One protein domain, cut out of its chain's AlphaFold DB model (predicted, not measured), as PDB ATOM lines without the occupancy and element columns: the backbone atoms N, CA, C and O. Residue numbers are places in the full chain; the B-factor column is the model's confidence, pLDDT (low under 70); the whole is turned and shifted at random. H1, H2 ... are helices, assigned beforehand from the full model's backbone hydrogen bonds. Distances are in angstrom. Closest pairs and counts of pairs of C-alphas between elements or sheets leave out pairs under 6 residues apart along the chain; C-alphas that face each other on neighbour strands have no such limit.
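Overview. This is residues 18 to 93 of the 476 residues of the protein "Fibronectin type-III domain-containing protein" of Deltaproteobacteria bacterium (UniProt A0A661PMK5). There is little regular structure here: a helical hairpin of H2 with the shorter H1 beside it, and a long loop, residues 48 to 87, winding over the side of H2 away from H1. The short H3 follows, near the beginning of H2. The 76 printed residues hold three named helices, H1, H2, H3, and no named strand; the class is all helix, with 30 residues in named elements. The whole is compact, radius of gyration of the C-alphas 13.1 A, and only just flat, spanning 37 by 29 by 16 A.

Along the chain. Find C-alpha 32 at (16.139, -64.204, -180.088); from there H2 runs 21.8 A to residue 47. H1, residues 18 to 27, begins at (3.756, -67.455, -181.259) and is 14.1 A long. H3 is residues 88 to 91, 5.1 A.

Arrangement. H1 and H2 touch, closest at the C-alphas of Phe 22 and Gly 35, 4.8 A; they form a hairpin, opposite ways at a shallow tilt of 32 degrees, only just short of steep. H2, with residues 32 to 33 alone, only just touches H3, with 3 pairs of C-alphas within 8 A, the closest being Thr 33 and Ser 91, 5.5 A. H1 and H3 are apart. In H1 and H2 every O i to N i+4 pair is within hydrogen-bond range; H3 is too short for one.

Size, cuts and confidence. The C-alphas of Ser 51 and Gly 85 are farthest apart, 38.1 A. The printed part has no cut; the link H2 to H3 is long. Look for pLDDT under 70 at residues 51 to 57 and 82 to 90.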
ATOM      1  N   PHE A  18       2.518 -68.084-181.730       87.69
ATOM      2  CA  PHE A  18       3.756 -67.455-181.259       87.69
ATOM      3  C   PHE A  18       4.890 -68.472-181.067       87.69
ATOM      4  O   PHE A  18       5.954 -68.350-181.672       87.69
ATOM      5  N   VAL A  19       4.660 -69.522-180.267       87.75
ATOM      6  CA  VAL A  19       5.670 -70.555-179.972       87.75
ATOM      7  C   VAL A  19       6.145 -71.235-181.254       87.75
ATOM      8  O   VAL A  19       7.340 -71.477-181.429       87.75
ATOM      9  N   THR A  20       5.219 -71.526-182.164       85.88
ATOM     10  CA  THR A  20       5.523 -72.152-183.451       85.88
ATOM     11  C   THR A  20       6.451 -71.270-184.286       85.88
ATOM     12  O   THR A  20       7.521 -71.728-184.691       85.88
ATOM     13  N   GLU A  21       6.091 -70.006-184.510       87.38
ATOM     14  CA  GLU A  21       6.881 -69.086-185.336       87.38
ATOM     15  C   GLU A  21       8.218 -68.716-184.680       87.38
ATOM     16  O   GLU A  21       9.258 -68.695-185.347       87.38
ATOM     17  N   PHE A  22       8.241 -68.549-183.355       89.25
ATOM     18  CA  PHE A  22       9.464 -68.288-182.601       89.25
ATOM     19  C   PHE A  22      10.471 -69.435-182.755       89.25
ATOM     20  O   PHE A  22      11.629 -69.218-183.129       89.25
ATOM     21  N   PHE A  23      10.049 -70.683-182.516       86.00
ATOM     22  CA  PHE A  23      10.955 -71.830-182.619       86.00
ATOM     23  C   PHE A  23      11.324 -72.185-184.062       86.00
ATOM     24  O   PHE A  23      12.428 -72.691-184.282       86.00
ATOM     25  N   LYS A  24      10.480 -71.862-185.052       83.06
ATOM     26  CA  LYS A  24      10.877 -71.894-186.469       83.06
ATOM     27  C   LYS A  24      12.031 -70.929-186.727       83.06
ATOM     28  O   LYS A  24      13.070 -71.359-187.230       83.06
ATOM     29  N   ALA A  25      11.916 -69.666-186.316       82.94
ATOM     30  CA  ALA A  25      12.985 -68.679-186.491       82.94
ATOM     31  C   ALA A  25      14.288 -69.120-185.801       82.94
ATOM     32  O   ALA A  25      15.365 -69.086-186.405       82.94
ATOM     33  N   VAL A  26      14.185 -69.622-184.567       82.94
ATOM     34  CA  VAL A  26      15.316 -70.202-183.829       82.94
ATOM     35  C   VAL A  26      15.945 -71.378-184.582       82.94
ATOM     36  O   VAL A  26      17.171 -71.462-184.661       82.94
ATOM     37  N   SER A  27      15.145 -72.269-185.177       79.06
ATOM     38  CA  SER A  27      15.661 -73.408-185.953       79.06
ATOM     39  C   SER A  27      16.469 -72.976-187.184       79.06
ATOM     40  O   SER A  27      17.453 -73.632-187.529       79.06
ATOM     41  N   TYR A  28      16.145 -71.810-187.754       77.19
ATOM     42  CA  TYR A  28      16.909 -71.161-188.824       77.19
ATOM     43  C   TYR A  28      18.147 -70.401-188.341       77.19
ATOM     44  O   TYR A  28      18.822 -69.736-189.130       77.19
ATOM     45  N   GLY A  29      18.470 -70.491-187.050       78.19
ATOM     46  CA  GLY A  29      19.602 -69.796-186.451       78.19
ATOM     47  C   GLY A  29      19.418 -68.282-186.415       78.19
ATOM     48  O   GLY A  29      20.414 -67.561-186.463       78.19
ATOM     49  N   LYS A  30      18.174 -67.792-186.360       83.38
ATOM     50  CA  LYS A  30      17.895 -66.380-186.081       83.38
ATOM     51  C   LYS A  30      18.161 -66.077-184.600       83.38
ATOM     52  O   LYS A  30      17.966 -66.963-183.760       83.38
ATOM     53  N   PRO A  31      18.629 -64.861-184.269       84.62
ATOM     54  CA  PRO A  31      18.764 -64.446-182.880       84.62
ATOM     55  C   PRO A  31      17.386 -64.313-182.220       84.62
ATOM     56  O   PRO A  31      16.363 -64.206-182.904       84.62
ATOM     57  N   VAL A  32      17.370 -64.300-180.887       85.81
ATOM     58  CA  VAL A  32      16.139 -64.204-180.088       85.81
ATOM     59  C   VAL A  32      15.335 -62.954-180.440       85.81
ATOM     60  O   VAL A  32      14.122 -63.074-180.551       85.81
ATOM     61  N   THR A  33      15.976 -61.809-180.716       83.25
ATOM     62  CA  THR A  33      15.265 -60.587-181.151       83.25
ATOM     63  C   THR A  33      14.436 -60.825-182.396       83.25
ATOM     64  O   THR A  33      13.232 -60.639-182.367       83.25
ATOM     65  N   THR A  34      15.064 -61.286-183.480       83.25
ATOM     66  CA  THR A  34      14.377 -61.523-184.753       83.25
ATOM     67  C   THR A  34      13.284 -62.574-184.606       83.25
ATOM     68  O   THR A  34      12.230 -62.443-185.221       83.25
ATOM     69  N   GLY A  35      13.528 -63.622-183.812       88.81
ATOM     70  CA  GLY A  35      12.519 -64.641-183.535       88.81
ATOM     71  C   GLY A  35      11.316 -64.078-182.785       88.81
ATOM     72  O   GLY A  35      10.189 -64.354-183.182       88.81
ATOM     73  N   PHE A  36      11.555 -63.280-181.743       89.31
ATOM     74  CA  PHE A  36      10.512 -62.644-180.946       89.31
ATOM     75  C   PHE A  36       9.718 -61.637-181.777       89.31
ATOM     76  O   PHE A  36       8.524 -61.832-181.950       89.31
ATOM     77  N   THR A  37      10.374 -60.645-182.388       87.06
ATOM     78  CA  THR A  37       9.689 -59.589-183.155       87.06
ATOM     79  C   THR A  37       8.839 -60.156-184.287       87.06
ATOM     80  O   THR A  37       7.690 -59.759-184.461       87.06
ATOM     81  N   THR A  38       9.368 -61.137-185.028       87.88
ATOM     82  CA  THR A  38       8.624 -61.780-186.121       87.88
ATOM     83  C   THR A  38       7.427 -62.565-185.582       87.88
ATOM     84  O   THR A  38       6.329 -62.450-186.114       87.88
ATOM     85  N   ALA A  39       7.615 -63.367-184.529       90.81
ATOM     86  CA  ALA A  39       6.543 -64.189-183.973       90.81
ATOM     87  C   ALA A  39       5.455 -63.362-183.272       90.81
ATOM     88  O   ALA A  39       4.286 -63.741-183.339       90.81
ATOM     89  N   THR A  40       5.823 -62.251-182.631       90.50
ATOM     90  CA  THR A  40       4.895 -61.300-182.008       90.50
ATOM     91  C   THR A  40       4.030 -60.629-183.067       90.50
ATOM     92  O   THR A  40       2.821 -60.834-183.047       90.50
ATOM     93  N   SER A  41       4.639 -60.006-184.081       88.62
ATOM     94  CA  SER A  41       3.907 -59.356-185.181       88.62
ATOM     95  C   SER A  41       2.960 -60.319-185.912       88.62
ATOM     96  O   SER A  41       1.808 -59.989-186.203       88.62
ATOM     97  N   LEU A  42       3.403 -61.557-186.167       90.25
ATOM     98  CA  LEU A  42       2.557 -62.582-186.779       90.25
ATOM     99  C   LEU A  42       1.394 -62.985-185.855       90.25
ATOM    100  O   LEU A  42       0.290 -63.224-186.343       90.25
ATOM    101  N   THR A  43       1.623 -63.079-184.544       89.38
ATOM    102  CA  THR A  43       0.587 -63.392-183.541       89.38
ATOM    103  C   THR A  43      -0.457 -62.294-183.422       89.38
ATOM    104  O   THR A  43      -1.646 -62.609-183.444       89.38
ATOM    105  N   GLU A  44      -0.033 -61.039-183.353       87.19
ATOM    106  CA  GLU A  44      -0.916 -59.870-183.329       87.19
ATOM    107  C   GLU A  44      -1.798 -59.873-184.580       87.19
ATOM    108  O   GLU A  44      -3.006 -60.060-184.485       87.19
ATOM    109  N   THR A  45      -1.185 -59.919-185.768       88.00
ATOM    110  CA  THR A  45      -1.899 -60.023-187.057       88.00
ATOM    111  C   THR A  45      -2.913 -61.173-187.083       88.00
ATOM    112  O   THR A  45      -4.053 -61.041-187.540       88.00
ATOM    113  N   TYR A  46      -2.506 -62.341-186.582       86.56
ATOM    114  CA  TYR A  46      -3.356 -63.521-186.564       86.56
ATOM    115  C   TYR A  46      -4.535 -63.373-185.598       86.56
ATOM    116  O   TYR A  46      -5.625 -63.857-185.904       86.56
ATOM    117  N   THR A  47      -4.343 -62.706-184.462       84.69
ATOM    118  CA  THR A  47      -5.337 -62.573-183.385       84.69
ATOM    119  C   THR A  47      -6.097 -61.249-183.383       84.69
ATOM    120  O   THR A  47      -7.041 -61.123-182.606       84.69
ATOM    121  N   ALA A  48      -5.751 -60.326-184.281       84.50
ATOM    122  CA  ALA A  48      -6.533 -59.153-184.656       84.50
ATOM    123  C   ALA A  48      -7.983 -59.535-184.941       84.50
ATOM    124  O   ALA A  48      -8.249 -60.595-185.508       84.50
ATOM    125  N   THR A  49      -8.950 -58.708-184.579       77.56
ATOM    126  CA  THR A  49     -10.346 -58.983-184.962       77.56
ATOM    127  C   THR A  49     -10.648 -58.545-186.405       77.56
ATOM    128  O   THR A  49     -11.646 -58.979-186.987       77.56
ATOM    129  N   GLY A  50      -9.773 -57.714-186.986       71.62
ATOM    130  CA  GLY A  50      -9.847 -57.143-188.330       71.62
ATOM    131  C   GLY A  50     -10.738 -55.902-188.434       71.62
ATOM    132  O   GLY A  50     -10.725 -55.234-189.468       71.62
ATOM    133  N   SER A  51     -11.527 -55.614-187.399       67.12
ATOM    134  CA  SER A  51     -12.539 -54.553-187.369       67.12
ATOM    135  C   SER A  51     -12.915 -54.145-185.935       67.12
ATOM    136  O   SER A  51     -14.040 -53.711-185.681       67.12
ATOM    137  N   GLY A  52     -12.046 -54.422-184.967       65.69
ATOM    138  CA  GLY A  52     -12.346 -54.273-183.546       65.69
ATOM    139  C   GLY A  52     -11.980 -52.899-183.020       65.69
ATOM    140  O   GLY A  52     -11.257 -52.151-183.680       65.69
ATOM    141  N   PRO A  53     -12.465 -52.552-181.815       65.56
ATOM    142  CA  PRO A  53     -11.959 -51.382-181.129       65.56
ATOM    143  C   PRO A  53     -10.462 -51.557-180.875       65.56
ATOM    144  O   PRO A  53     -10.000 -52.632-180.489       65.56
ATOM    145  N   VAL A  54      -9.726 -50.470-181.066       67.25
ATOM    146  CA  VAL A  54      -8.307 -50.408-180.744       67.25
ATOM    147  C   VAL A  54      -8.128 -50.601-179.235       67.25
ATOM    148  O   VAL A  54      -8.757 -49.919-178.424       67.25
ATOM    149  N   ASN A  55      -7.271 -51.542-178.854       65.00
ATOM    150  CA  ASN A  55      -6.793 -51.730-177.499       65.00
ATOM    151  C   ASN A  55      -5.955 -50.513-177.110       65.00
ATOM    152  O   ASN A  55      -4.933 -50.238-177.730       65.00
ATOM    153  N   SER A  56      -6.370 -49.794-176.073       61.12
ATOM    154  CA  SER A  56      -5.733 -48.538-175.678       61.12
ATOM    155  C   SER A  56      -4.250 -48.675-175.315       61.12
ATOM    156  O   SER A  56      -3.505 -47.717-175.479       61.12
ATOM    157  N   LEU A  57      -3.803 -49.848-174.853       68.44
ATOM    158  CA  LEU A  57      -2.406 -50.069-174.469       68.44
ATOM    159  C   LEU A  57      -1.500 -50.419-175.659       68.44
ATOM    160  O   LEU A  57      -0.347 -50.006-175.674       68.44
ATOM    161  N   TYR A  58      -2.005 -51.195-176.620       72.06
ATOM    162  CA  TYR A  58      -1.203 -51.746-177.726       72.06
ATOM    163  C   TYR A  58      -1.511 -51.118-179.084       72.06
ATOM    164  O   TYR A  58      -0.811 -51.371-180.058       72.06
ATOM    165  N   LEU A  59      -2.552 -50.289-179.140       70.75
ATOM    166  CA  LEU A  59      -2.941 -49.489-180.294       70.75
ATOM    167  C   LEU A  59      -3.267 -50.304-181.554       70.75
ATOM    168  O   LEU A  59      -3.227 -49.790-182.671       70.75
ATOM    169  N   ASP A  60      -3.685 -51.550-181.350       76.81
ATOM    170  CA  ASP A  60      -4.224 -52.450-182.362       76.81
ATOM    171  C   ASP A  60      -5.492 -53.153-181.852       76.81
ATOM    172  O   ASP A  60      -5.899 -52.973-180.708       76.81
ATOM    173  N   ASP A  61      -6.143 -53.960-182.684       77.88
ATOM    174  CA  ASP A  61      -7.309 -54.758-182.291       77.88
ATOM    175  C   ASP A  61      -6.954 -56.237-182.037       77.88
ATOM    176  O   ASP A  61      -7.799 -57.127-182.188       77.88
ATOM    177  N   SER A  62      -5.697 -56.515-181.672       83.25
ATOM    178  CA  SER A  62      -5.198 -57.867-181.420       83.25
ATOM    179  C   SER A  62      -5.627 -58.382-180.052       83.25
ATOM    180  O   SER A  62      -5.568 -57.689-179.040       83.25
ATOM    181  N   ALA A  63      -6.028 -59.652-179.992       79.56
ATOM    182  CA  ALA A  63      -6.352 -60.299-178.721       79.56
ATOM    183  C   ALA A  63      -5.109 -60.802-177.960       79.56
ATOM    184  O   ALA A  63      -5.211 -61.139-176.777       79.56
ATOM    185  N   GLN A  64      -3.954 -60.935-178.628       82.31
ATOM    186  CA  GLN A  64      -2.731 -61.469-178.028       82.31
ATOM    187  C   GLN A  64      -1.494 -60.640-178.374       82.31
ATOM    188  O   GLN A  64      -1.118 -60.540-179.538       82.31
ATOM    189  N   HIS A  65      -0.794 -60.213-177.323       84.44
ATOM    190  CA  HIS A  65       0.476 -59.489-177.379       84.44
ATOM    191  C   HIS A  65       1.526 -60.265-176.578       84.44
ATOM    192  O   HIS A  65       1.576 -60.156-175.350       84.44
ATOM    193  N   PRO A  66       2.314 -61.150-177.214       88.69
ATOM    194  CA  PRO A  66       3.434 -61.809-176.548       88.69
ATOM    195  C   PRO A  66       4.389 -60.780-175.940       88.69
ATOM    196  O   PRO A  66       4.828 -59.872-176.634       88.69
ATOM    197  N   LEU A  67       4.729 -60.937-174.657       87.19
ATOM    198  CA  LEU A  67       5.552 -59.974-173.923       87.19
ATOM    199  C   LEU A  67       6.958 -60.515-173.648       87.19
ATOM    200  O   LEU A  67       7.128 -61.675-173.260       87.19
ATOM    201  N   PHE A  68       7.954 -59.648-173.785       84.56
ATOM    202  CA  PHE A  68       9.349 -59.888-173.445       84.56
ATOM    203  C   PHE A  68       9.877 -58.712-172.618       84.56
ATOM    204  O   PHE A  68       9.690 -57.555-172.976       84.56
ATOM    205  N   ASP A  69      10.466 -59.020-171.464       84.00
ATOM    206  CA  ASP A  69      11.159 -58.044-170.616       84.00
ATOM    207  C   ASP A  69      12.628 -58.052-171.037       84.00
ATOM    208  O   ASP A  69      13.320 -59.057-170.846       84.00
ATOM    209  N   ASP A  70      13.047 -56.972-171.694       77.50
ATOM    210  CA  ASP A  70      14.369 -56.811-172.300       77.50
ATOM    211  C   ASP A  70      15.091 -55.519-171.848       77.50
ATOM    212  O   ASP A  70      16.088 -55.073-172.438       77.50
ATOM    213  N   ASN A  71      14.578 -54.896-170.787       72.75
ATOM    214  CA  ASN A  71      15.084 -53.651-170.214       72.75
ATOM    215  C   ASN A  71      15.315 -53.740-168.684       72.75
ATOM    216  O   ASN A  71      15.725 -52.749-168.078       72.75
ATOM    217  N   GLU A  72      15.126 -54.922-168.083       73.81
ATOM    218  CA  GLU A  72      15.285 -55.218-166.651       73.81
ATOM    219  C   GLU A  72      14.313 -54.465-165.714       73.81
ATOM    220  O   GLU A  72      14.581 -54.360-164.508       73.81
ATOM    221  N   ASP A  73      13.186 -53.947-166.211       74.19
ATOM    222  CA  ASP A  73      12.197 -53.251-165.372       74.19
ATOM    223  C   ASP A  73      11.190 -54.202-164.686       74.19
ATOM    224  O   ASP A  73      10.502 -53.807-163.735       74.19
ATOM    225  N   GLY A  74      11.169 -55.482-165.079       77.75
ATOM    226  CA  GLY A  74      10.255 -56.495-164.550       77.75
ATOM    227  C   GLY A  74       8.875 -56.506-165.216       77.75
ATOM    228  O   GLY A  74       7.989 -57.230-164.745       77.75
ATOM    229  N   VAL A  75       8.679 -55.712-166.268       78.44
ATOM    230  CA  VAL A  75       7.452 -55.532-167.043       78.44
ATOM    231  C   VAL A  75       7.752 -55.898-168.497       78.44
ATOM    232  O   VAL A  75       8.601 -55.321-169.159       78.44
ATOM    233  N   GLY A  76       7.057 -56.907-169.020       79.62
ATOM    234  CA  GLY A  76       7.246 -57.299-170.416       79.62
ATOM    235  C   GLY A  76       6.568 -56.325-171.381       79.62
ATOM    236  O   GLY A  76       5.503 -55.795-171.070       79.62
ATOM    237  N   SER A  77       7.140 -56.174-172.573       80.25
ATOM    238  CA  SER A  77       6.553 -55.430-173.693       80.25
ATOM    239  C   SER A  77       6.490 -56.296-174.956       80.25
ATOM    240  O   SER A  77       7.213 -57.286-175.078       80.25
ATOM    241  N   ASN A  78       5.583 -55.983-175.880       83.00
ATOM    242  CA  ASN A  78       5.450 -56.677-177.168       83.00
ATOM    243  C   ASN A  78       6.413 -56.141-178.243       83.00
ATOM    244  O   ASN A  78       6.498 -56.683-179.343       83.00
ATOM    245  N   GLU A  79       7.215 -55.141-177.895       79.88
ATOM    246  CA  GLU A  79       8.249 -54.558-178.738       79.88
ATOM    247  C   GLU A  79       9.629 -54.771-178.104       79.88
ATOM    248  O   GLU A  79       9.753 -55.058-176.921       79.88
ATOM    249  N   ILE A  80      10.694 -54.679-178.899       78.81
ATOM    250  CA  ILE A  80      12.057 -54.710-178.354       78.81
ATOM    251  C   ILE A  80      12.409 -53.297-177.908       78.81
ATOM    252  O   ILE A  80      12.292 -52.355-178.696       78.81
ATOM    253  N   SER A  81      12.890 -53.151-176.677       72.94
ATOM    254  CA  SER A  81      13.278 -51.861-176.130       72.94
ATOM    255  C   SER A  81      14.340 -51.192-177.000       72.94
ATOM    256  O   SER A  81      15.431 -51.718-177.244       72.94
ATOM    257  N   ALA A  82      14.039 -49.965-177.428       64.31
ATOM    258  CA  ALA A  82      14.994 -49.103-178.112       64.31
ATOM    259  C   ALA A  82      16.075 -48.538-177.163       64.31
ATOM    260  O   ALA A  82      17.009 -47.869-177.619       64.31
ATOM    261  N   GLN A  83      15.979 -48.783-175.846       63.78
ATOM    262  CA  GLN A  83      16.928 -48.258-174.869       63.78
ATOM    263  C   GLN A  83      18.271 -49.000-174.925       63.78
ATOM    264  O   GLN A  83      18.394 -50.195-174.651       63.78
ATOM    265  N   GLY A  84      19.334 -48.255-175.233       54.59
ATOM    266  CA  GLY A  84      20.692 -48.788-175.253       54.59
ATOM    267  C   GLY A  84      21.167 -49.253-173.870       54.59
ATOM    268  O   GLY A  84      21.126 -48.499-172.901       54.59
ATOM    269  N   GLY A  85      21.706 -50.474-173.795       53.47
ATOM    270  CA  GLY A  85      22.359 -51.012-172.594       53.47
ATOM    271  C   GLY A  85      21.553 -52.035-171.787       53.47
ATOM    272  O   GLY A  85      22.149 -52.649-170.904       53.47
ATOM    273  N   GLY A  86      20.275 -52.261-172.115       58.50
ATOM    274  CA  GLY A  86      19.485 -53.405-171.631       58.50
ATOM    275  C   GLY A  86      19.846 -54.719-172.337       58.50
ATOM    276  O   GLY A  86      20.627 -54.728-173.303       58.50
ATOM    277  N   ASP A  87      19.297 -55.847-171.887       55.25
ATOM    278  CA  ASP A  87      19.499 -57.149-172.528       55.25
ATOM    279  C   ASP A  87      18.737 -57.301-173.858       55.25
ATOM    280  O   ASP A  87      19.127 -58.147-174.661       55.25
ATOM    281  N   GLY A  88      17.807 -56.404-174.196       61.12
ATOM    282  CA  GLY A  88      17.270 -56.195-175.551       61.12
ATOM    283  C   GLY A  88      18.359 -55.909-176.589       61.12
ATOM    284  O   GLY A  88      18.433 -56.526-177.653       61.12
ATOM    285  N   SER A  89      19.347 -55.086-176.223       63.03
ATOM    286  CA  SER A  89      20.540 -54.858-177.054       63.03
ATOM    287  C   SER A  89      21.473 -56.077-177.132       63.03
ATOM    288  O   SER A  89      22.328 -56.152-178.019       63.03
ATOM    289  N   GLN A  90      21.349 -57.032-176.202       68.50
ATOM    290  CA  GLN A  90      22.151 -58.260-176.151       68.50
ATOM    291  C   GLN A  90      21.444 -59.446-176.813       68.50
ATOM    292  O   GLN A  90      22.113 -60.346-177.326       68.50
ATOM    293  N   SER A  91      20.113 -59.453-176.854       70.50
ATOM    294  CA  SER A  91      19.311 -60.537-177.412       70.50
ATOM    295  C   SER A  91      19.484 -60.656-178.932       70.50
ATOM    296  O   SER A  91      19.354 -61.754-179.474       70.50
ATOM    297  N   GLN A  92      19.927 -59.591-179.619       73.00
ATOM    298  CA  GLN A  92      20.366 -59.643-181.027       73.00
ATOM    299  C   GLN A  92      21.610 -60.526-181.244       73.00
ATOM    300  O   GLN A  92      21.888 -60.976-182.357       73.00
ATOM    301  N   TYR A  93      22.356 -60.798-180.173       75.88
ATOM    302  CA  TYR A  93      23.500 -61.709-180.153       75.88
ATOM    303  C   TYR A  93      23.199 -63.018-179.413       75.88
ATOM    304  O   TYR A  93      24.084 -63.871-179.299       75.88
TER     305      TYR A  93